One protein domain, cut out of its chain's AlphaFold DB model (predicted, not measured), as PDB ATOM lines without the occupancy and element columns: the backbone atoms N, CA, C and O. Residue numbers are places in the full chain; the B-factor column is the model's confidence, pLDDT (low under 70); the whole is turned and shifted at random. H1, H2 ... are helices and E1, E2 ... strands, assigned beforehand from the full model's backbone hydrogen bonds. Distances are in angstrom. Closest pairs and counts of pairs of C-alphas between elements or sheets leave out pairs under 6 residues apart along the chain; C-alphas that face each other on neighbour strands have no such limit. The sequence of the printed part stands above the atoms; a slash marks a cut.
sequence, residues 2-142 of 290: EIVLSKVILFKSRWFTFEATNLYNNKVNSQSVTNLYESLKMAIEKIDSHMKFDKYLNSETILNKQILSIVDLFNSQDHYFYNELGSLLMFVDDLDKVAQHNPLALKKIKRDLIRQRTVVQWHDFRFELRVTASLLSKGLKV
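This is residues 2 to 142 of the 290 residues of an uncharacterized protein of Pseudoalteromonas sp. S4498 (UniProt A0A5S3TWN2). A two-stranded hairpin, E1 and E2, packs on H1 and H2 at one end of an elongated helical body, in which H1, H2 and H3 make an up-and-down bundle, each running against the one before. At the other end, H4 and H5 lie side by side and pack on H3. The printed part has 141 residues, in order E1 E2 H1 H2 H3 H4 H5, the sheet antiparallel, the class mostly helix. It is compact, with a radius of gyration of the C-alphas of 16.4 A, and spans 59 by 31 by 25 A.

E1, residues 7 to 12, begins at C-alpha 7 (-58.683, 35.729, 38.527); E2 is residues 17 to 22. H1 is residues 30 to 51, 31.9 A; H2 62 to 75, 19.8 A; H3 80 to 101, 32.1 A; H4 103 to 115, 19.1 A; H5 119 to 137, 26.5 A, ending at C-alpha 137 (-34.031, 65.253, 49.221).

In the hairpin E1 and E2, N 9 and O 20 are within hydrogen-bond range at 2.8 A. The closest C-alphas of E2 and H2, Thr 21 and Asn 75, are 5.6 A apart; those of E1 and H1, Phe 11 and Lys 41, 7.4 A. H1 and H2 are near each other. H3, the hub, touches H1 at Leu 89 and Ala 43, C-alphas 5.8 A apart, at 38 degrees, only just steep. Its residues 80 to 88 alone touch H2, Phe 81 and Leu 73 closest, C-alphas 5.0 A apart. H3 touches H5, Asp 94 and Ala 133 closest, C-alphas 5.2 A apart, at a steep tilt of 45 degrees. H4 and H5, a helical hairpin, touch at a shallow tilt of 7 degrees, with C-alphas 113 and 125 closest at 7.5 A. In H1 to H5 every O i to N i+4 pair is within hydrogen-bond range.

The C-alphas farthest apart, Glu 2 and Lys 141, are 59.6 A apart. There is no cut and no long link. The mean pLDDT of the printed part is 81.6, with residues 2 to 9, 22 to 31 and 53 to 59 among those under 70.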
ATOM      1  N   GLU A   2     -60.554  21.072  44.033       41.88
ATOM      2  CA  GLU A   2     -61.167  22.014  43.087       41.88
ATOM      3  C   GLU A   2     -60.128  23.052  42.669       41.88
ATOM      4  O   GLU A   2     -59.548  23.735  43.513       41.88
ATOM      5  N   ILE A   3     -59.877  23.142  41.365       44.81
ATOM      6  CA  ILE A   3     -59.118  24.238  40.772       44.81
ATOM      7  C   ILE A   3     -60.053  25.448  40.801       44.81
ATOM      8  O   ILE A   3     -60.950  25.567  39.967       44.81
ATOM      9  N   VAL A   4     -59.888  26.314  41.799       53.47
ATOM     10  CA  VAL A   4     -60.563  27.614  41.819       53.47
ATOM     11  C   VAL A   4     -60.022  28.414  40.635       53.47
ATOM     12  O   VAL A   4     -58.810  28.582  40.507       53.47
ATOM     13  N   LEU A   5     -60.916  28.851  39.744       48.69
ATOM     14  CA  LEU A   5     -60.568  29.638  38.559       48.69
ATOM     15  C   LEU A   5     -59.711  30.845  38.963       48.69
ATOM     16  O   LEU A   5     -60.112  31.659  39.797       48.69
ATOM     17  N   SER A   6     -58.527  30.949  38.363       58.28
ATOM     18  CA  SER A   6     -57.619  32.067  38.571       58.28
ATOM     19  C   SER A   6     -58.268  33.362  38.085       58.28
ATOM     20  O   SER A   6     -58.734  33.475  36.951       58.28
ATOM     21  N   LYS A   7     -58.302  34.380  38.950       63.59
ATOM     22  CA  LYS A   7     -58.683  35.729  38.527       63.59
ATOM     23  C   LYS A   7     -57.510  36.312  37.744       63.59
ATOM     24  O   LYS A   7     -56.468  36.604  38.330       63.59
ATOM     25  N   VAL A   8     -57.680  36.458  36.433       65.69
ATOM     26  CA  VAL A   8     -56.749  37.203  35.580       65.69
ATOM     27  C   VAL A   8     -57.067  38.686  35.726       65.69
ATOM     28  O   VAL A   8     -58.195  39.114  35.476       65.69
ATOM     29  N   ILE A   9     -56.088  39.470  36.163       68.62
ATOM     30  CA  ILE A   9     -56.188  40.926  36.216       68.62
ATOM     31  C   ILE A   9     -55.336  41.487  35.081       68.62
ATOM     32  O   ILE A   9     -54.110  41.402  35.106       68.62
ATOM     33  N   LEU A  10     -55.998  42.057  34.075       70.56
ATOM     34  CA  LEU A  10     -55.337  42.734  32.966       70.56
ATOM     35  C   LEU A  10     -55.028  44.177  33.370       70.56
ATOM     36  O   LEU A  10     -55.940  44.963  33.632       70.56
ATOM     37  N   PHE A  11     -53.752  44.544  33.381       74.44
ATOM     38  CA  PHE A  11     -53.338  45.939  33.450       74.44
ATOM     39  C   PHE A  11     -52.994  46.450  32.056       74.44
ATOM     40  O   PHE A  11     -52.263  45.800  31.308       74.44
ATOM     41  N   LYS A  12     -53.461  47.658  31.737       74.00
ATOM     42  CA  LYS A  12     -53.141  48.352  30.492       74.00
ATOM     43  C   LYS A  12     -52.824  49.817  30.776       74.00
ATOM     44  O   LYS A  12     -53.690  50.558  31.230       74.00
ATOM     45  N   SER A  13     -51.600  50.234  30.472       69.12
ATOM     46  CA  SER A  13     -51.190  51.638  30.384       69.12
ATOM     47  C   SER A  13     -51.024  52.063  28.922       69.12
ATOM     48  O   SER A  13     -51.284  51.296  27.993       69.12
ATOM     49  N   ARG A  14     -50.565  53.303  28.706       65.94
ATOM     50  CA  ARG A  14     -50.295  53.852  27.366       65.94
ATOM     51  C   ARG A  14     -49.226  53.078  26.583       65.94
ATOM     52  O   ARG A  14     -49.266  53.095  25.359       65.94
ATOM     53  N   TRP A  15     -48.287  52.418  27.261       69.19
ATOM     54  CA  TRP A  15     -47.135  51.742  26.638       69.19
ATOM     55  C   TRP A  15     -46.841  50.353  27.215       69.19
ATOM     56  O   TRP A  15     -45.883  49.706  26.797       69.19
ATOM     57  N   PHE A  16     -47.646  49.878  28.165       69.06
ATOM     58  CA  PHE A  16     -47.438  48.593  28.817       69.06
ATOM     59  C   PHE A  16     -48.758  47.858  28.990       69.06
ATOM     60  O   PHE A  16     -49.775  48.446  29.348       69.06
ATOM     61  N   THR A  17     -48.770  46.560  28.730       72.94
ATOM     62  CA  THR A  17     -49.911  45.697  29.035       72.94
ATOM     63  C   THR A  17     -49.363  44.426  29.642       72.94
ATOM     64  O   THR A  17     -48.400  43.872  29.115       72.94
ATOM     65  N   PHE A  18     -49.943  43.991  30.754       77.62
ATOM     66  CA  PHE A  18     -49.579  42.723  31.363       77.62
ATOM     67  C   PHE A  18     -50.779  42.067  32.028       77.62
ATOM     68  O   PHE A  18     -51.718  42.734  32.467       77.62
ATOM     69  N   GLU A  19     -50.711  40.747  32.113       77.81
ATOM     70  CA  GLU A  19     -51.692  39.923  32.795       77.81
ATOM     71  C   GLU A  19     -51.089  39.414  34.099       77.81
ATOM     72  O   GLU A  19     -50.010  38.819  34.122       77.81
ATOM     73  N   ALA A  20     -51.788  39.683  35.196       69.56
ATOM     74  CA  ALA A  20     -51.491  39.128  36.502       69.56
ATOM     75  C   ALA A  20     -52.475  37.989  36.772       69.56
ATOM     76  O   ALA A  20     -53.672  38.224  36.951       69.56
ATOM     77  N   THR A  21     -51.983  36.757  36.796       70.75
ATOM     78  CA  THR A  21     -52.804  35.580  37.077       70.75
ATOM     79  C   THR A  21     -52.679  35.245  38.554       70.75
ATOM     80  O   THR A  21     -51.627  34.810  39.018       70.75
ATOM     81  N   ASN A  22     -53.760  35.424  39.313       64.88
ATOM     82  CA  ASN A  22     -53.785  34.997  40.706       64.88
ATOM     83  C   ASN A  22     -53.930  33.463  40.772       64.88
ATOM     84  O   ASN A  22     -55.040  32.941  40.698       64.88
ATOM     85  N   LEU A  23     -52.803  32.747  40.861       57.50
ATOM     86  CA  LEU A  23     -52.740  31.277  40.924       57.50
ATOM     87  C   LEU A  23     -52.836  30.709  42.360       57.50
ATOM     88  O   LEU A  23     -52.441  29.566  42.597       57.50
ATOM     89  N   TYR A  24     -53.303  31.473  43.354       57.88
ATOM     90  CA  TYR A  24     -53.225  31.010  44.743       57.88
ATOM     91  C   TYR A  24     -54.257  29.934  45.111       57.88
ATOM     92  O   TYR A  24     -55.462  30.168  45.162       57.88
ATOM     93  N   ASN A  25     -53.740  28.771  45.514       52.66
ATOM     94  CA  ASN A  25     -54.463  27.742  46.258       52.66
ATOM     95  C   ASN A  25     -54.684  28.196  47.714       52.66
ATOM     96  O   ASN A  25     -53.760  28.099  48.515       52.66
ATOM     97  N   ASN A  26     -55.888  28.684  48.047       50.47
ATOM     98  CA  ASN A  26     -56.589  28.758  49.355       50.47
ATOM     99  C   ASN A  26     -55.848  29.066  50.692       50.47
ATOM    100  O   ASN A  26     -56.510  29.092  51.727       50.47
ATOM    101  N   LYS A  27     -54.532  29.313  50.748       51.03
ATOM    102  CA  LYS A  27     -53.769  29.489  52.007       51.03
ATOM    103  C   LYS A  27     -53.063  30.834  52.170       51.03
ATOM    104  O   LYS A  27     -52.701  31.174  53.292       51.03
ATOM    105  N   VAL A  28     -52.872  31.607  51.104       55.22
ATOM    106  CA  VAL A  28     -52.346  32.977  51.206       55.22
ATOM    107  C   VAL A  28     -53.518  33.949  51.219       55.22
ATOM    108  O   VAL A  28     -54.435  33.833  50.410       55.22
ATOM    109  N   ASN A  29     -53.501  34.882  52.172       61.28
ATOM    110  CA  ASN A  29     -54.524  35.906  52.343       61.28
ATOM    111  C   ASN A  29     -54.712  36.680  51.022       61.28
ATOM    112  O   ASN A  29     -53.812  37.395  50.594       61.28
ATOM    113  N   SER A  30     -55.871  36.553  50.373       62.38
ATOM    114  CA  SER A  30     -56.192  37.218  49.096       62.38
ATOM    115  C   SER A  30     -55.981  38.739  49.129       62.38
ATOM    116  O   SER A  30     -55.716  39.361  48.094       62.38
ATOM    117  N   GLN A  31     -56.024  39.337  50.324       65.31
ATOM    118  CA  GLN A  31     -55.735  40.746  50.545       65.31
ATOM    119  C   GLN A  31     -54.264  41.108  50.281       65.31
ATOM    120  O   GLN A  31     -53.999  42.164  49.709       65.31
ATOM    121  N   SER A  32     -53.294  40.259  50.648       70.62
ATOM    122  CA  SER A  32     -51.871  40.574  50.437       70.62
ATOM    123  C   SER A  32     -51.508  40.580  48.953       70.62
ATOM    124  O   SER A  32     -50.816  41.483  48.495       70.62
ATOM    125  N   VAL A  33     -52.042  39.628  48.186       69.81
ATOM    126  CA  VAL A  33     -51.840  39.527  46.732       69.81
ATOM    127  C   VAL A  33     -52.412  40.749  46.016       69.81
ATOM    128  O   VAL A  33     -51.756  41.323  45.150       69.81
ATOM    129  N   THR A  34     -53.606  41.187  46.425       74.19
ATOM    130  CA  THR A  34     -54.244  42.395  45.883       74.19
ATOM    131  C   THR A  34     -53.396  43.638  46.162       74.19
ATOM    132  O   THR A  34     -53.132  44.413  45.248       74.19
ATOM    133  N   ASN A  35     -52.884  43.800  47.385       80.31
ATOM    134  CA  ASN A  35     -52.043  44.950  47.738       80.31
ATOM    135  C   ASN A  35     -50.721  44.980  46.944       80.31
ATOM    136  O   ASN A  35     -50.246  46.052  46.561       80.31
ATOM    137  N   LEU A  36     -50.119  43.815  46.684       79.88
ATOM    138  CA  LEU A  36     -48.891  43.710  45.887       79.88
ATOM    139  C   LEU A  36     -49.139  44.065  44.417       79.88
ATOM    140  O   LEU A  36     -48.335  44.778  43.815       79.88
ATOM    141  N   TYR A  37     -50.265  43.616  43.860       81.00
ATOM    142  CA  TYR A  37     -50.686  43.992  42.514       81.00
ATOM    143  C   TYR A  37     -50.924  45.505  42.395       81.00
ATOM    144  O   TYR A  37     -50.377  46.137  41.490       81.00
ATOM    145  N   GLU A  38     -51.668  46.108  43.329       84.25
ATOM    146  CA  GLU A  38     -51.900  47.559  43.327       84.25
ATOM    147  C   GLU A  38     -50.589  48.345  43.497       84.25
ATOM    148  O   GLU A  38     -50.398  49.370  42.846       84.25
ATOM    149  N   SER A  39     -49.628  47.829  44.272       86.56
ATOM    150  CA  SER A  39     -48.294  48.437  44.387       86.56
ATOM    151  C   SER A  39     -47.540  48.436  43.052       86.56
ATOM    152  O   SER A  39     -46.952  49.452  42.673       86.56
ATOM    153  N   LEU A  40     -47.557  47.315  42.320       85.88
ATOM    154  CA  LEU A  40     -46.939  47.216  40.993       85.88
ATOM    155  C   LEU A  40     -47.618  48.159  39.994       85.88
ATOM    156  O   LEU A  40     -46.944  48.891  39.268       85.88
ATOM    157  N   LYS A  41     -48.950  48.176  39.991       86.31
ATOM    158  CA  LYS A  41     -49.760  49.066  39.160       86.31
ATOM    159  C   LYS A  41     -49.434  50.536  39.424       86.31
ATOM    160  O   LYS A  41     -49.072  51.249  38.489       86.31
ATOM    161  N   MET A  42     -49.458  50.963  40.686       89.25
ATOM    162  CA  MET A  42     -49.112  52.330  41.079       89.25
ATOM    163  C   MET A  42     -47.680  52.688  40.655       89.25
ATOM    164  O   MET A  42     -47.431  53.795  40.177       89.25
ATOM    165  N   ALA A  43     -46.723  51.760  40.786       89.75
ATOM    166  CA  ALA A  43     -45.357  51.992  40.326       89.75
ATOM    167  C   ALA A  43     -45.313  52.289  38.817       89.75
ATOM    168  O   ALA A  43     -44.690  53.263  38.395       89.75
ATOM    169  N   ILE A  44     -46.007  51.488  38.005       86.88
ATOM    170  CA  ILE A  44     -46.056  51.661  36.548       86.88
ATOM    171  C   ILE A  44     -46.754  52.973  36.170       86.88
ATOM    172  O   ILE A  44     -46.252  53.703  35.316       86.88
ATOM    173  N   GLU A  45     -47.866  53.311  36.825       87.50
ATOM    174  CA  GLU A  45     -48.590  54.569  36.607       87.50
ATOM    175  C   GLU A  45     -47.729  55.789  36.945       87.50
ATOM    176  O   GLU A  45     -47.674  56.750  36.176       87.50
ATOM    177  N   LYS A  46     -46.984  55.747  38.054       90.06
ATOM    178  CA  LYS A  46     -46.051  56.822  38.408       90.06
ATOM    179  C   LYS A  46     -44.913  56.945  37.401       90.06
ATOM    180  O   LYS A  46     -44.591  58.063  36.999       90.06
ATOM    181  N   ILE A  47     -44.332  55.828  36.956       89.12
ATOM    182  CA  ILE A  47     -43.322  55.836  35.889       89.12
ATOM    183  C   ILE A  47     -43.900  56.485  34.634       89.12
ATOM    184  O   ILE A  47     -43.265  57.379  34.081       89.12
ATOM    185  N   ASP A  48     -45.106  56.100  34.211       84.38
ATOM    186  CA  ASP A  48     -45.771  56.710  33.057       84.38
ATOM    187  C   ASP A  48     -45.960  58.222  33.249       84.38
ATOM    188  O   ASP A  48     -45.587  59.014  32.382       84.38
ATOM    189  N   SER A  49     -46.435  58.640  34.426       87.88
ATOM    190  CA  SER A  49     -46.677  60.050  34.748       87.88
ATOM    191  C   SER A  49     -45.408  60.906  34.691       87.88
ATOM    192  O   SER A  49     -45.427  62.019  34.149       87.88
ATOM    193  N   HIS A  50     -44.288  60.375  35.193       88.00
ATOM    194  CA  HIS A  50     -43.003  61.064  35.179       88.00
ATOM    195  C   HIS A  50     -42.423  61.084  33.800       88.00
ATOM    196  O   HIS A  50     -41.940  62.121  33.356       88.00
ATOM    197  N   MET A  51     -42.451  59.948  33.118       82.50
ATOM    198  CA  MET A  51     -41.742  59.778  31.871       82.50
ATOM    199  C   MET A  51     -42.468  60.440  30.706       82.50
ATOM    200  O   MET A  51     -41.803  61.101  29.902       82.50
ATOM    201  N   LYS A  52     -43.806  60.362  30.671       78.94
ATOM    202  CA  LYS A  52     -44.664  60.830  29.572       78.94
ATOM    203  C   LYS A  52     -44.105  60.401  28.217       78.94
ATOM    204  O   LYS A  52     -43.886  61.223  27.330       78.94
ATOM    205  N   PHE A  53     -43.750  59.125  28.089       69.31
ATOM    206  CA  PHE A  53     -43.194  58.623  26.841       69.31
ATOM    207  C   PHE A  53     -44.315  58.501  25.814       69.31
ATOM    208  O   PHE A  53     -45.024  57.504  25.788       69.31
ATOM    209  N   ASP A  54     -44.449  59.496  24.940       56.62
ATOM    210  CA  ASP A  54     -45.504  59.483  23.922       56.62
ATOM    211  C   ASP A  54     -45.336  58.334  22.902       56.62
ATOM    212  O   ASP A  54     -46.319  57.923  22.291       56.62
ATOM    213  N   LYS A  55     -44.112  57.797  22.714       54.69
ATOM    214  CA  LYS A  55     -43.796  56.721  21.738       54.69
ATOM    215  C   LYS A  55     -42.608  55.791  22.083       54.69
ATOM    216  O   LYS A  55     -42.228  54.975  21.250       54.69
ATOM    217  N   TYR A  56     -41.965  55.916  23.252       53.19
ATOM    218  CA  TYR A  56     -40.545  55.514  23.399       53.19
ATOM    219  C   TYR A  56     -40.223  54.299  24.278       53.19
ATOM    220  O   TYR A  56     -39.055  53.918  24.358       53.19
ATOM    221  N   LEU A  57     -41.208  53.649  24.893       57.50
ATOM    222  CA  LEU A  57     -40.986  52.359  25.549       57.50
ATOM    223  C   LEU A  57     -41.551  51.251  24.661       57.50
ATOM    224  O   LEU A  57     -42.601  50.687  24.950       57.50
ATOM    225  N   ASN A  58     -40.857  50.940  23.561       60.44
ATOM    226  CA  ASN A  58     -41.097  49.665  22.887       60.44
ATOM    227  C   ASN A  58     -40.758  48.510  23.858       60.44
ATOM    228  O   ASN A  58     -40.037  48.697  24.844       60.44
ATOM    229  N   SER A  59     -41.273  47.306  23.605       61.47
ATOM    230  CA  SER A  59     -41.022  46.105  24.428       61.47
ATOM    231  C   SER A  59     -39.529  45.780  24.633       61.47
ATOM    232  O   SER A  59     -39.180  44.965  25.482       61.47
ATOM    233  N   GLU A  60     -38.626  46.433  23.901       72.19
ATOM    234  CA  GLU A  60     -37.194  46.160  23.918       72.19
ATOM    235  C   GLU A  60     -36.407  46.942  24.975       72.19
ATOM    236  O   GLU A  60     -35.256  46.581  25.259       72.19
ATOM    237  N   THR A  61     -36.987  47.989  25.571       82.62
ATOM    238  CA  THR A  61     -36.276  48.782  26.584       82.62
ATOM    239  C   THR A  61     -35.983  47.961  27.836       82.62
ATOM    240  O   THR A  61     -36.760  47.089  28.231       82.62
ATOM    241  N   ILE A  62     -34.848  48.236  28.489       88.81
ATOM    242  CA  ILE A  62     -34.466  47.474  29.683       88.81
ATOM    243  C   ILE A  62     -35.487  47.648  30.811       88.81
ATOM    244  O   ILE A  62     -35.806  46.672  31.472       88.81
ATOM    245  N   LEU A  63     -36.067  48.843  30.975       88.12
ATOM    246  CA  LEU A  63     -37.122  49.084  31.959       88.12
ATOM    247  C   LEU A  63     -38.330  48.170  31.719       88.12
ATOM    248  O   LEU A  63     -38.782  47.516  32.653       88.12
ATOM    249  N   ASN A  64     -38.806  48.064  30.475       85.25
ATOM    250  CA  ASN A  64     -39.924  47.179  30.145       85.25
ATOM    251  C   ASN A  64     -39.593  45.720  30.444       85.25
ATOM    252  O   ASN A  64     -40.401  45.027  31.054       85.25
ATOM    253  N   LYS A  65     -38.391  45.265  30.076       88.88
ATOM    254  CA  LYS A  65     -37.925  43.904  30.384       88.88
ATOM    255  C   LYS A  65     -37.892  43.632  31.888       88.88
ATOM    256  O   LYS A  65     -38.236  42.539  32.313       88.88
ATOM    257  N   GLN A  66     -37.498  44.618  32.692       90.81
ATOM    258  CA  GLN A  66     -37.469  44.495  34.152       90.81
ATOM    259  C   GLN A  66     -38.882  44.456  34.745       90.81
ATOM    260  O   GLN A  66     -39.151  43.622  35.601       90.81
ATOM    261  N   ILE A  67     -39.809  45.286  34.252       89.38
ATOM    262  CA  ILE A  67     -41.214  45.238  34.682       89.38
ATOM    263  C   ILE A  67     -41.853  43.898  34.290       89.38
ATOM    264  O   ILE A  67     -42.516  43.286  35.121       89.38
ATOM    265  N   LEU A  68     -41.623  43.403  33.068       87.94
ATOM    266  CA  LEU A  68     -42.111  42.082  32.645       87.94
ATOM    267  C   LEU A  68     -41.534  40.968  33.519       87.94
ATOM    268  O   LEU A  68     -42.289  40.132  33.995       87.94
ATOM    269  N   SER A  69     -40.237  41.017  33.831       90.81
ATOM    270  CA  SER A  69     -39.626  40.063  34.759       90.81
ATOM    271  C   SER A  69     -40.284  40.095  36.144       90.81
ATOM    272  O   SER A  69     -40.443  39.045  36.753       90.81
ATOM    273  N   ILE A  70     -40.685  41.267  36.654       90.62
ATOM    274  CA  ILE A  70     -41.423  41.375  37.925       90.62
ATOM    275  C   ILE A  70     -42.795  40.708  37.816       90.62
ATOM    276  O   ILE A  70     -43.204  39.998  38.732       90.62
ATOM    277  N   VAL A  71     -43.500  40.916  36.702       87.75
ATOM    278  CA  VAL A  71     -44.796  40.274  36.436       87.75
ATOM    279  C   VAL A  71     -44.648  38.757  36.352       87.75
ATOM    280  O   VAL A  71     -45.451  38.036  36.941       87.75
ATOM    281  N   ASP A  72     -43.611  38.263  35.678       89.19
ATOM    282  CA  ASP A  72     -43.345  36.829  35.567       89.19
ATOM    283  C   ASP A  72     -43.081  36.208  36.945       89.19
ATOM    284  O   ASP A  72     -43.664  35.173  37.265       89.19
ATOM    285  N   LEU A  73     -42.283  36.872  37.794       88.75
ATOM    286  CA  LEU A  73     -42.039  36.455  39.182       88.75
ATOM    287  C   LEU A  73     -43.319  36.483  40.032       88.75
ATOM    288  O   LEU A  73     -43.533  35.598  40.857       88.75
ATOM    289  N   PHE A  74     -44.184  37.481  39.831       85.19
ATOM    290  CA  PHE A  74     -45.485  37.553  40.501       85.19
ATOM    291  C   PHE A  74     -46.371  36.364  40.122       85.19
ATOM    292  O   PHE A  74     -46.910  35.679  40.990       85.19
ATOM    293  N   ASN A  75     -46.491  36.099  38.820       83.75
ATOM    294  CA  ASN A  75     -47.329  35.038  38.275       83.75
ATOM    295  C   ASN A  75     -46.822  33.644  38.665       83.75
ATOM    296  O   ASN A  75     -47.629  32.752  38.920       83.75
ATOM    297  N   SER A  76     -45.505  33.453  38.754       85.31
ATOM    298  CA  SER A  76     -44.895  32.194  39.194       85.31
ATOM    299  C   SER A  76     -44.850  32.020  40.717       85.31
ATOM    300  O   SER A  76     -44.448  30.958  41.186       85.31
ATOM    301  N   GLN A  77     -45.290  33.026  41.488       81.69
ATOM    302  CA  GLN A  77     -45.195  33.070  42.953       81.69
ATOM    303  C   GLN A  77     -43.753  32.923  43.466       81.69
ATOM    304  O   GLN A  77     -43.514  32.374  44.544       81.69
ATOM    305  N   ASP A  78     -42.782  33.422  42.704       83.38
ATOM    306  CA  ASP A  78     -41.383  33.377  43.100       83.38
ATOM    307  C   ASP A  78     -41.107  34.413  44.202       83.38
ATOM    308  O   ASP A  78     -41.416  35.598  44.074       83.38
ATOM    309  N   HIS A  79     -40.476  33.984  45.295       78.75
ATOM    310  CA  HIS A  79     -40.043  34.852  46.391       78.75
ATOM    311  C   HIS A  79     -39.134  36.023  45.966       78.75
ATOM    312  O   HIS A  79     -39.122  37.051  46.648       78.75
ATOM    313  N   TYR A  80     -38.420  35.930  44.835       82.31
ATOM    314  CA  TYR A  80     -37.657  37.054  44.280       82.31
ATOM    315  C   TYR A  80     -38.548  38.231  43.855       82.31
ATOM    316  O   TYR A  80     -38.060  39.361  43.779       82.31
ATOM    317  N   PHE A  81     -39.853  38.009  43.656       84.69
ATOM    318  CA  PHE A  81     -40.824  39.054  43.331       84.69
ATOM    319  C   PHE A  81     -40.745  40.251  44.285       84.69
ATOM    320  O   PHE A  81     -40.715  41.393  43.832       84.69
ATOM    321  N   TYR A  82     -40.664  40.009  45.598       81.56
ATOM    322  CA  TYR A  82     -40.623  41.088  46.590       81.56
ATOM    323  C   TYR A  82     -39.408  41.998  46.374       81.56
ATOM    324  O   TYR A  82     -39.556  43.221  46.382       81.56
ATOM    325  N   ASN A  83     -38.241  41.400  46.094       80.62
ATOM    326  CA  ASN A  83     -36.977  42.090  45.811       80.62
ATOM    327  C   ASN A  83     -37.054  42.980  44.584       80.62
ATOM    328  O   ASN A  83     -36.663  44.152  44.651       80.62
ATOM    329  N   GLU A  84     -37.605  42.460  43.496       86.62
ATOM    330  CA  GLU A  84     -37.715  43.219  42.258       86.62
ATOM    331  C   GLU A  84     -38.814  44.295  42.334       86.62
ATOM    332  O   GLU A  84     -38.588  45.437  41.921       86.62
ATOM    333  N   LEU A  85     -39.959  44.006  42.969       87.19
ATOM    334  CA  LEU A  85     -41.009  45.000  43.225       87.19
ATOM    335  C   LEU A  85     -40.492  46.143  44.106       87.19
ATOM    336  O   LEU A  85     -40.684  47.319  43.795       87.19
ATOM    337  N   GLY A  86     -39.810  45.813  45.197       84.69
ATOM    338  CA  GLY A  86     -39.189  46.785  46.081       84.69
ATOM    339  C   GLY A  86     -38.214  47.704  45.379       84.69
ATOM    340  O   GLY A  86     -38.276  48.927  45.507       84.69
ATOM    341  N   SER A  87     -37.343  47.093  44.582       86.75
ATOM    342  CA  SER A  87     -36.420  47.772  43.687       86.75
ATOM    343  C   SER A  87     -37.119  48.759  42.746       86.75
ATOM    344  O   SER A  87     -36.649  49.890  42.585       86.75
ATOM    345  N   LEU A  88     -38.242  48.356  42.148       90.75
ATOM    346  CA  LEU A  88     -39.036  49.209  41.268       90.75
ATOM    347  C   LEU A  88     -39.675  50.372  42.035       90.75
ATOM    348  O   LEU A  88     -39.527  51.521  41.634       90.75
ATOM    349  N   LEU A  89     -40.324  50.110  43.169       90.06
ATOM    350  CA  LEU A  89     -40.942  51.150  43.999       90.06
ATOM    351  C   LEU A  89     -39.910  52.164  44.511       90.06
ATOM    352  O   LEU A  89     -40.165  53.366  44.570       90.06
ATOM    353  N   MET A  90     -38.714  51.686  44.845       89.25
ATOM    354  CA  MET A  90     -37.572  52.522  45.185       89.25
ATOM    355  C   MET A  90     -37.184  53.449  44.032       89.25
ATOM    356  O   MET A  90     -37.022  54.647  44.262       89.25
ATOM    357  N   PHE A  91     -37.065  52.909  42.819       93.00
ATOM    358  CA  PHE A  91     -36.794  53.685  41.611       93.00
ATOM    359  C   PHE A  91     -37.866  54.757  41.366       93.00
ATOM    360  O   PHE A  91     -37.530  55.904  41.077       93.00
ATOM    361  N   VAL A  92     -39.144  54.419  41.549       93.19
ATOM    362  CA  VAL A  92     -40.256  55.369  41.413       93.19
ATOM    363  C   VAL A  92     -40.166  56.519  42.410       93.19
ATOM    364  O   VAL A  92     -40.303  57.674  42.018       93.19
ATOM    365  N   ASP A  93     -39.890  56.232  43.680       92.25
ATOM    366  CA  ASP A  93     -39.703  57.285  44.682       92.25
ATOM    367  C   ASP A  93     -38.503  58.194  44.363       92.25
ATOM    368  O   ASP A  93     -38.552  59.395  44.624       92.25
ATOM    369  N   ASP A  94     -37.434  57.652  43.774       94.62
ATOM    370  CA  ASP A  94     -36.304  58.482  43.352       94.62
ATOM    371  C   ASP A  94     -36.691  59.415  42.202       94.62
ATOM    372  O   ASP A  94     -36.306  60.584  42.207       94.62
ATOM    373  N   LEU A  95     -37.493  58.932  41.248       94.62
ATOM    374  CA  LEU A  95     -38.056  59.775  40.193       94.62
ATOM    375  C   LEU A  95     -38.944  60.880  40.770       94.62
ATOM    376  O   LEU A  95     -38.766  62.031  40.378       94.62
ATOM    377  N   ASP A  96     -39.837  60.552  41.713       94.25
ATOM    378  CA  ASP A  96     -40.686  61.525  42.417       94.25
ATOM    379  C   ASP A  96     -39.827  62.641  43.032       94.25
ATOM    380  O   ASP A  96     -40.061  63.828  42.794       94.25
ATOM    381  N   LYS A  97     -38.776  62.270  43.770       93.56
ATOM    382  CA  LYS A  97     -37.874  63.228  44.423       93.56
ATOM    383  C   LYS A  97     -37.139  64.107  43.432       93.56
ATOM    384  O   LYS A  97     -37.101  65.323  43.617       93.56
ATOM    385  N   VAL A  98     -36.565  63.527  42.378       94.81
ATOM    386  CA  VAL A  98     -35.871  64.337  41.373       94.81
ATOM    387  C   VAL A  98     -36.854  65.256  40.649       94.81
ATOM    388  O   VAL A  98     -36.534  66.420  40.432       94.81
ATOM    389  N   ALA A  99     -38.053  64.777  40.320       93.50
ATOM    390  CA  ALA A  99     -39.085  65.583  39.676       93.50
ATOM    391  C   ALA A  99     -39.496  66.790  40.533       93.50
ATOM    392  O   ALA A  99     -39.637  67.890  40.003       93.50
ATOM    393  N   GLN A 100     -39.640  66.591  41.846       93.75
ATOM    394  CA  GLN A 100     -40.011  67.639  42.801       93.75
ATOM    395  C   GLN A 100     -38.912  68.691  42.993       93.75
ATOM    396  O   GLN A 100     -39.218  69.876  43.085       93.75
ATOM    397  N   HIS A 101     -37.642  68.277  43.043       94.12
ATOM    398  CA  HIS A 101     -36.538  69.170  43.418       94.12
ATOM    399  C   HIS A 101     -35.768  69.739  42.217       94.12
ATOM    400  O   HIS A 101     -35.200  70.824  42.307       94.12
ATOM    401  N   ASN A 102     -35.703  69.019  41.090       90.56
ATOM    402  CA  ASN A 102     -34.915  69.424  39.923       90.56
ATOM    403  C   ASN A 102     -35.498  68.888  38.590       90.56
ATOM    404  O   ASN A 102     -35.026  67.880  38.045       90.56
ATOM    405  N   PRO A 103     -36.472  69.598  37.987       88.69
ATOM    406  CA  PRO A 103     -37.085  69.203  36.713       88.69
ATOM    407  C   PRO A 103     -36.099  69.081  35.537       88.69
ATOM    408  O   PRO A 103     -36.317  68.291  34.612       88.69
ATOM    409  N   LEU A 104     -34.993  69.835  35.553       88.44
ATOM    410  CA  LEU A 104     -33.954  69.739  34.522       88.44
ATOM    411  C   LEU A 104     -33.164  68.429  34.641       88.44
ATOM    412  O   LEU A 104     -32.901  67.782  33.622       88.44
ATOM    413  N   ALA A 105     -32.848  67.997  35.865       88.31
ATOM    414  CA  ALA A 105     -32.242  66.689  36.108       88.31
ATOM    415  C   ALA A 105     -33.164  65.559  35.629       88.31
ATOM    416  O   ALA A 105     -32.696  64.645  34.945       88.31
ATOM    417  N   LEU A 106     -34.480  65.669  35.860       90.00
ATOM    418  CA  LEU A 106     -35.456  64.698  35.355       90.00
ATOM    419  C   LEU A 106     -35.390  64.561  33.822       90.00
ATOM    420  O   LEU A 106     -35.415  63.450  33.296       90.00
ATOM    421  N   LYS A 107     -35.233  65.667  33.081       88.75
ATOM    422  CA  LYS A 107     -35.077  65.624  31.613       88.75
ATOM    423  C   LYS A 107     -33.829  64.845  31.183       88.75
ATOM    424  O   LYS A 107     -33.879  64.123  30.185       88.75
ATOM    425  N   LYS A 108     -32.710  64.971  31.906       89.31
ATOM    426  CA  LYS A 108     -31.498  64.169  31.657       89.31
ATOM    427  C   LYS A 108     -31.757  62.691  31.956       89.31
ATOM    428  O   LYS A 108     -31.530  61.870  31.074       89.31
ATOM    429  N   ILE A 109     -32.328  62.384  33.120       90.12
ATOM    430  CA  ILE A 109     -32.667  61.020  33.558       90.12
ATOM    431  C   ILE A 109     -33.546  60.302  32.533       90.12
ATOM    432  O   ILE A 109     -33.258  59.163  32.185       90.12
ATOM    433  N   LYS A 110     -34.564  60.970  31.975       88.88
ATOM    434  CA  LYS A 110     -35.399  60.404  30.898       88.88
ATOM    435  C   LYS A 110     -34.578  59.980  29.679       88.88
ATOM    436  O   LYS A 110     -34.772  58.888  29.151       88.88
ATOM    437  N   ARG A 111     -33.668  60.848  29.220       87.88
ATOM    438  CA  ARG A 111     -32.800  60.560  28.065       87.88
ATOM    439  C   ARG A 111     -31.850  59.408  28.363       87.88
ATOM    440  O   ARG A 111     -31.664  58.551  27.505       87.88
ATOM    441  N   ASP A 112     -31.273  59.390  29.558       89.31
ATOM    442  CA  ASP A 112     -30.326  58.359  29.968       89.31
ATOM    443  C   ASP A 112     -31.032  57.011  30.141       89.31
ATOM    444  O   ASP A 112     -30.531  56.006  29.644       89.31
ATOM    445  N   LEU A 113     -32.238  56.979  30.711       88.25
ATOM    446  CA  LEU A 113     -33.046  55.766  30.838       88.25
ATOM    447  C   LEU A 113     -33.298  55.089  29.485       88.25
ATOM    448  O   LEU A 113     -33.080  53.887  29.341       88.25
ATOM    449  N   ILE A 114     -33.710  55.861  28.473       84.94
ATOM    450  CA  ILE A 114     -33.973  55.330  27.125       84.94
ATOM    451  C   ILE A 114     -32.706  54.735  26.497       84.94
ATOM    452  O   ILE A 114     -32.805  53.907  25.593       84.94
ATOM    453  N   ARG A 115     -31.505  55.129  26.938       87.56
ATOM    454  CA  ARG A 115     -30.224  54.639  26.401       87.56
ATOM    455  C   ARG A 115     -29.720  53.371  27.077       87.56
ATOM    456  O   ARG A 115     -28.802  52.752  26.547       87.56
ATOM    457  N   GLN A 116     -30.311  52.954  28.193       89.94
ATOM    458  CA  GLN A 116     -29.886  51.739  28.882       89.94
ATOM    459  C   GLN A 116     -30.253  50.502  28.043       89.94
ATOM    460  O   GLN A 116     -31.374  50.381  27.536       89.94
ATOM    461  N   ARG A 117     -29.292  49.597  27.831       87.94
ATOM    462  CA  ARG A 117     -29.456  48.402  26.975       87.94
ATOM    463  C   ARG A 117     -29.264  47.097  27.732       87.94
ATOM    464  O   ARG A 117     -29.843  46.087  27.345       87.94
ATOM    465  N   THR A 118     -28.466  47.109  28.795       90.31
ATOM    466  CA  THR A 118     -28.129  45.914  29.575       90.31
ATOM    467  C   THR A 118     -28.594  46.031  31.024       90.31
ATOM    468  O   THR A 118     -28.786  47.129  31.542       90.31
ATOM    469  N   VAL A 119     -28.736  44.890  31.701       87.75
ATOM    470  CA  VAL A 119     -29.066  44.823  33.137       87.75
ATOM    471  C   VAL A 119     -28.008  45.545  33.984       87.75
ATOM    472  O   VAL A 119     -28.340  46.284  34.902       87.75
ATOM    473  N   VAL A 120     -26.728  45.405  33.626       88.12
ATOM    474  CA  VAL A 120     -25.606  46.106  34.279       88.12
ATOM    475  C   VAL A 120     -25.798  47.621  34.217       88.12
ATOM    476  O   VAL A 120     -25.804  48.279  35.251       88.12
ATOM    477  N   GLN A 121     -26.026  48.138  33.012       90.81
ATOM    478  CA  GLN A 121     -26.297  49.551  32.751       90.81
ATOM    479  C   GLN A 121     -27.521  50.067  33.520       90.81
ATOM    480  O   GLN A 121     -27.487  51.147  34.098       90.81
ATOM    481  N   TRP A 122     -28.588  49.268  33.584       91.00
ATOM    482  CA  TRP A 122     -29.788  49.582  34.359       91.00
ATOM    483  C   TRP A 122     -29.516  49.727  35.860       91.00
ATOM    484  O   TRP A 122     -29.989  50.684  36.473       91.00
ATOM    485  N   HIS A 123     -28.745  48.813  36.452       90.25
ATOM    486  CA  HIS A 123     -28.388  48.904  37.868       90.25
ATOM    487  C   HIS A 123     -27.481  50.099  38.158       90.25
ATOM    488  O   HIS A 123     -27.734  50.812  39.127       90.25
ATOM    489  N   ASP A 124     -26.478  50.345  37.311       91.62
ATOM    490  CA  ASP A 124     -25.577  51.494  37.459       91.62
ATOM    491  C   ASP A 124     -26.381  52.810  37.392       91.62
ATOM    492  O   ASP A 124     -26.313  53.633  38.304       91.62
ATOM    493  N   PHE A 125     -27.268  52.942  36.398       93.69
ATOM    494  CA  PHE A 125     -28.181  54.081  36.263       93.69
ATOM    495  C   PHE A 125     -29.098  54.265  37.482       93.69
ATOM    496  O   PHE A 125     -29.276  55.381  37.974       93.69
ATOM    497  N   ARG A 126     -29.695  53.180  37.989       93.44
ATOM    498  CA  ARG A 126     -30.543  53.241  39.188       93.44
ATOM    499  C   ARG A 126     -29.766  53.705  40.408       93.44
ATOM    500  O   ARG A 126     -30.320  54.437  41.226       93.44
ATOM    501  N   PHE A 127     -28.513  53.281  40.540       94.19
ATOM    502  CA  PHE A 127     -27.684  53.699  41.655       94.19
ATOM    503  C   PHE A 127     -27.339  55.188  41.578       94.19
ATOM    504  O   PHE A 127     -27.529  55.906  42.559       94.19
ATOM    505  N   GLU A 128     -26.938  55.678  40.404       95.19
ATOM    506  CA  GLU A 128     -26.703  57.108  40.171       95.19
ATOM    507  C   GLU A 128     -27.943  57.957  40.480       95.19
ATOM    508  O   GLU A 128     -27.862  58.981  41.169       95.19
ATOM    509  N   LEU A 129     -29.111  57.504  40.016       95.44
ATOM    510  CA  LEU A 129     -30.383  58.158  40.299       95.44
ATOM    511  C   LEU A 129     -30.673  58.190  41.803       95.44
ATOM    512  O   LEU A 129     -31.070  59.230  42.322       95.44
ATOM    513  N   ARG A 130     -30.451  57.081  42.511       94.75
ATOM    514  CA  ARG A 130     -30.668  56.993  43.957       94.75
ATOM    515  C   ARG A 130     -29.775  57.953  44.732       94.75
ATOM    516  O   ARG A 130     -30.283  58.647  45.610       94.75
ATOM    517  N   VAL A 131     -28.479  58.009  44.419       95.75
ATOM    518  CA  VAL A 131     -27.545  58.958  45.051       95.75
ATOM    519  C   VAL A 131     -28.009  60.389  44.787       95.75
ATOM    520  O   VAL A 131     -28.133  61.187  45.712       95.75
ATOM    521  N   THR A 132     -28.372  60.696  43.540       95.75
ATOM    522  CA  THR A 132     -28.878  62.021  43.159       95.75
ATOM    523  C   THR A 132     -30.151  62.389  43.928       95.75
ATOM    524  O   THR A 132     -30.233  63.470  44.508       95.75
ATOM    525  N   ALA A 133     -31.139  61.492  43.977       95.50
ATOM    526  CA  ALA A 133     -32.397  61.700  44.691       95.50
ATOM    527  C   ALA A 133     -32.182  61.854  46.202       95.50
ATOM    528  O   ALA A 133     -32.816  62.700  46.832       95.50
ATOM    529  N   SER A 134     -31.270  61.065  46.776       94.44
ATOM    530  CA  SER A 134     -30.856  61.160  48.175       94.44
ATOM    531  C   SER A 134     -30.317  62.552  48.506       94.44
ATOM    532  O   SER A 134     -30.780  63.165  49.469       94.44
ATOM    533  N   LEU A 135     -29.390  63.068  47.698       95.69
ATOM    534  CA  LEU A 135     -28.779  64.379  47.908       95.69
ATOM    535  C   LEU A 135     -29.803  65.509  47.736       95.69
ATOM    536  O   LEU A 135     -29.928  66.362  48.612       95.69
ATOM    537  N   LEU A 136     -30.606  65.470  46.667       94.88
ATOM    538  CA  LEU A 136     -31.665  66.458  46.429       94.88
ATOM    539  C   LEU A 136     -32.688  66.494  47.570       94.88
ATOM    540  O   LEU A 136     -33.085  67.572  48.002       94.88
ATOM    541  N   SER A 137     -33.079  65.331  48.103       93.00
ATOM    542  CA  SER A 137     -34.031  65.253  49.221       93.00
ATOM    543  C   SER A 137     -33.503  65.836  50.534       93.00
ATOM    544  O   SER A 137     -34.287  66.111  51.437       93.00
ATOM    545  N   LYS A 138     -32.186  66.046  50.638       93.50
ATOM    546  CA  LYS A 138     -31.538  66.733  51.761       93.50
ATOM    547  C   LYS A 138     -31.362  68.235  51.502       93.50
ATOM    548  O   LYS A 138     -30.640  68.898  52.232       93.50
ATOM    549  N   GLY A 139     -32.004  68.772  50.462       94.44
ATOM    550  CA  GLY A 139     -31.944  70.192  50.110       94.44
ATOM    551  C   GLY A 139     -30.664  70.610  49.384       94.44
ATOM    552  O   GLY A 139     -30.457  71.800  49.161       94.44
ATOM    553  N   LEU A 140     -29.811  69.658  48.991       95.88
ATOM    554  CA  LEU A 140     -28.552  69.958  48.316       95.88
ATOM    555  C   LEU A 140     -28.778  70.244  46.833       95.88
ATOM    556  O   LEU A 140     -29.555  69.566  46.155       95.88
ATOM    557  N   LYS A 141     -28.025  71.201  46.287       95.31
ATOM    558  CA  LYS A 141     -28.018  71.462  44.846       95.31
ATOM    559  C   LYS A 141     -26.993  70.555  44.171       95.31
ATOM    560  O   LYS A 141     -25.793  70.686  44.391       95.31
ATOM    561  N   VAL A 142     -27.479  69.672  43.303       95.69
ATOM    562  CA  VAL A 142     -26.665  68.674  42.597       95.69
ATOM    563  C   VAL A 142     -26.623  68.974  41.103       95.69
ATOM    564  O   VAL A 142     -27.660  69.187  40.470       95.69
TER     565      VAL A 142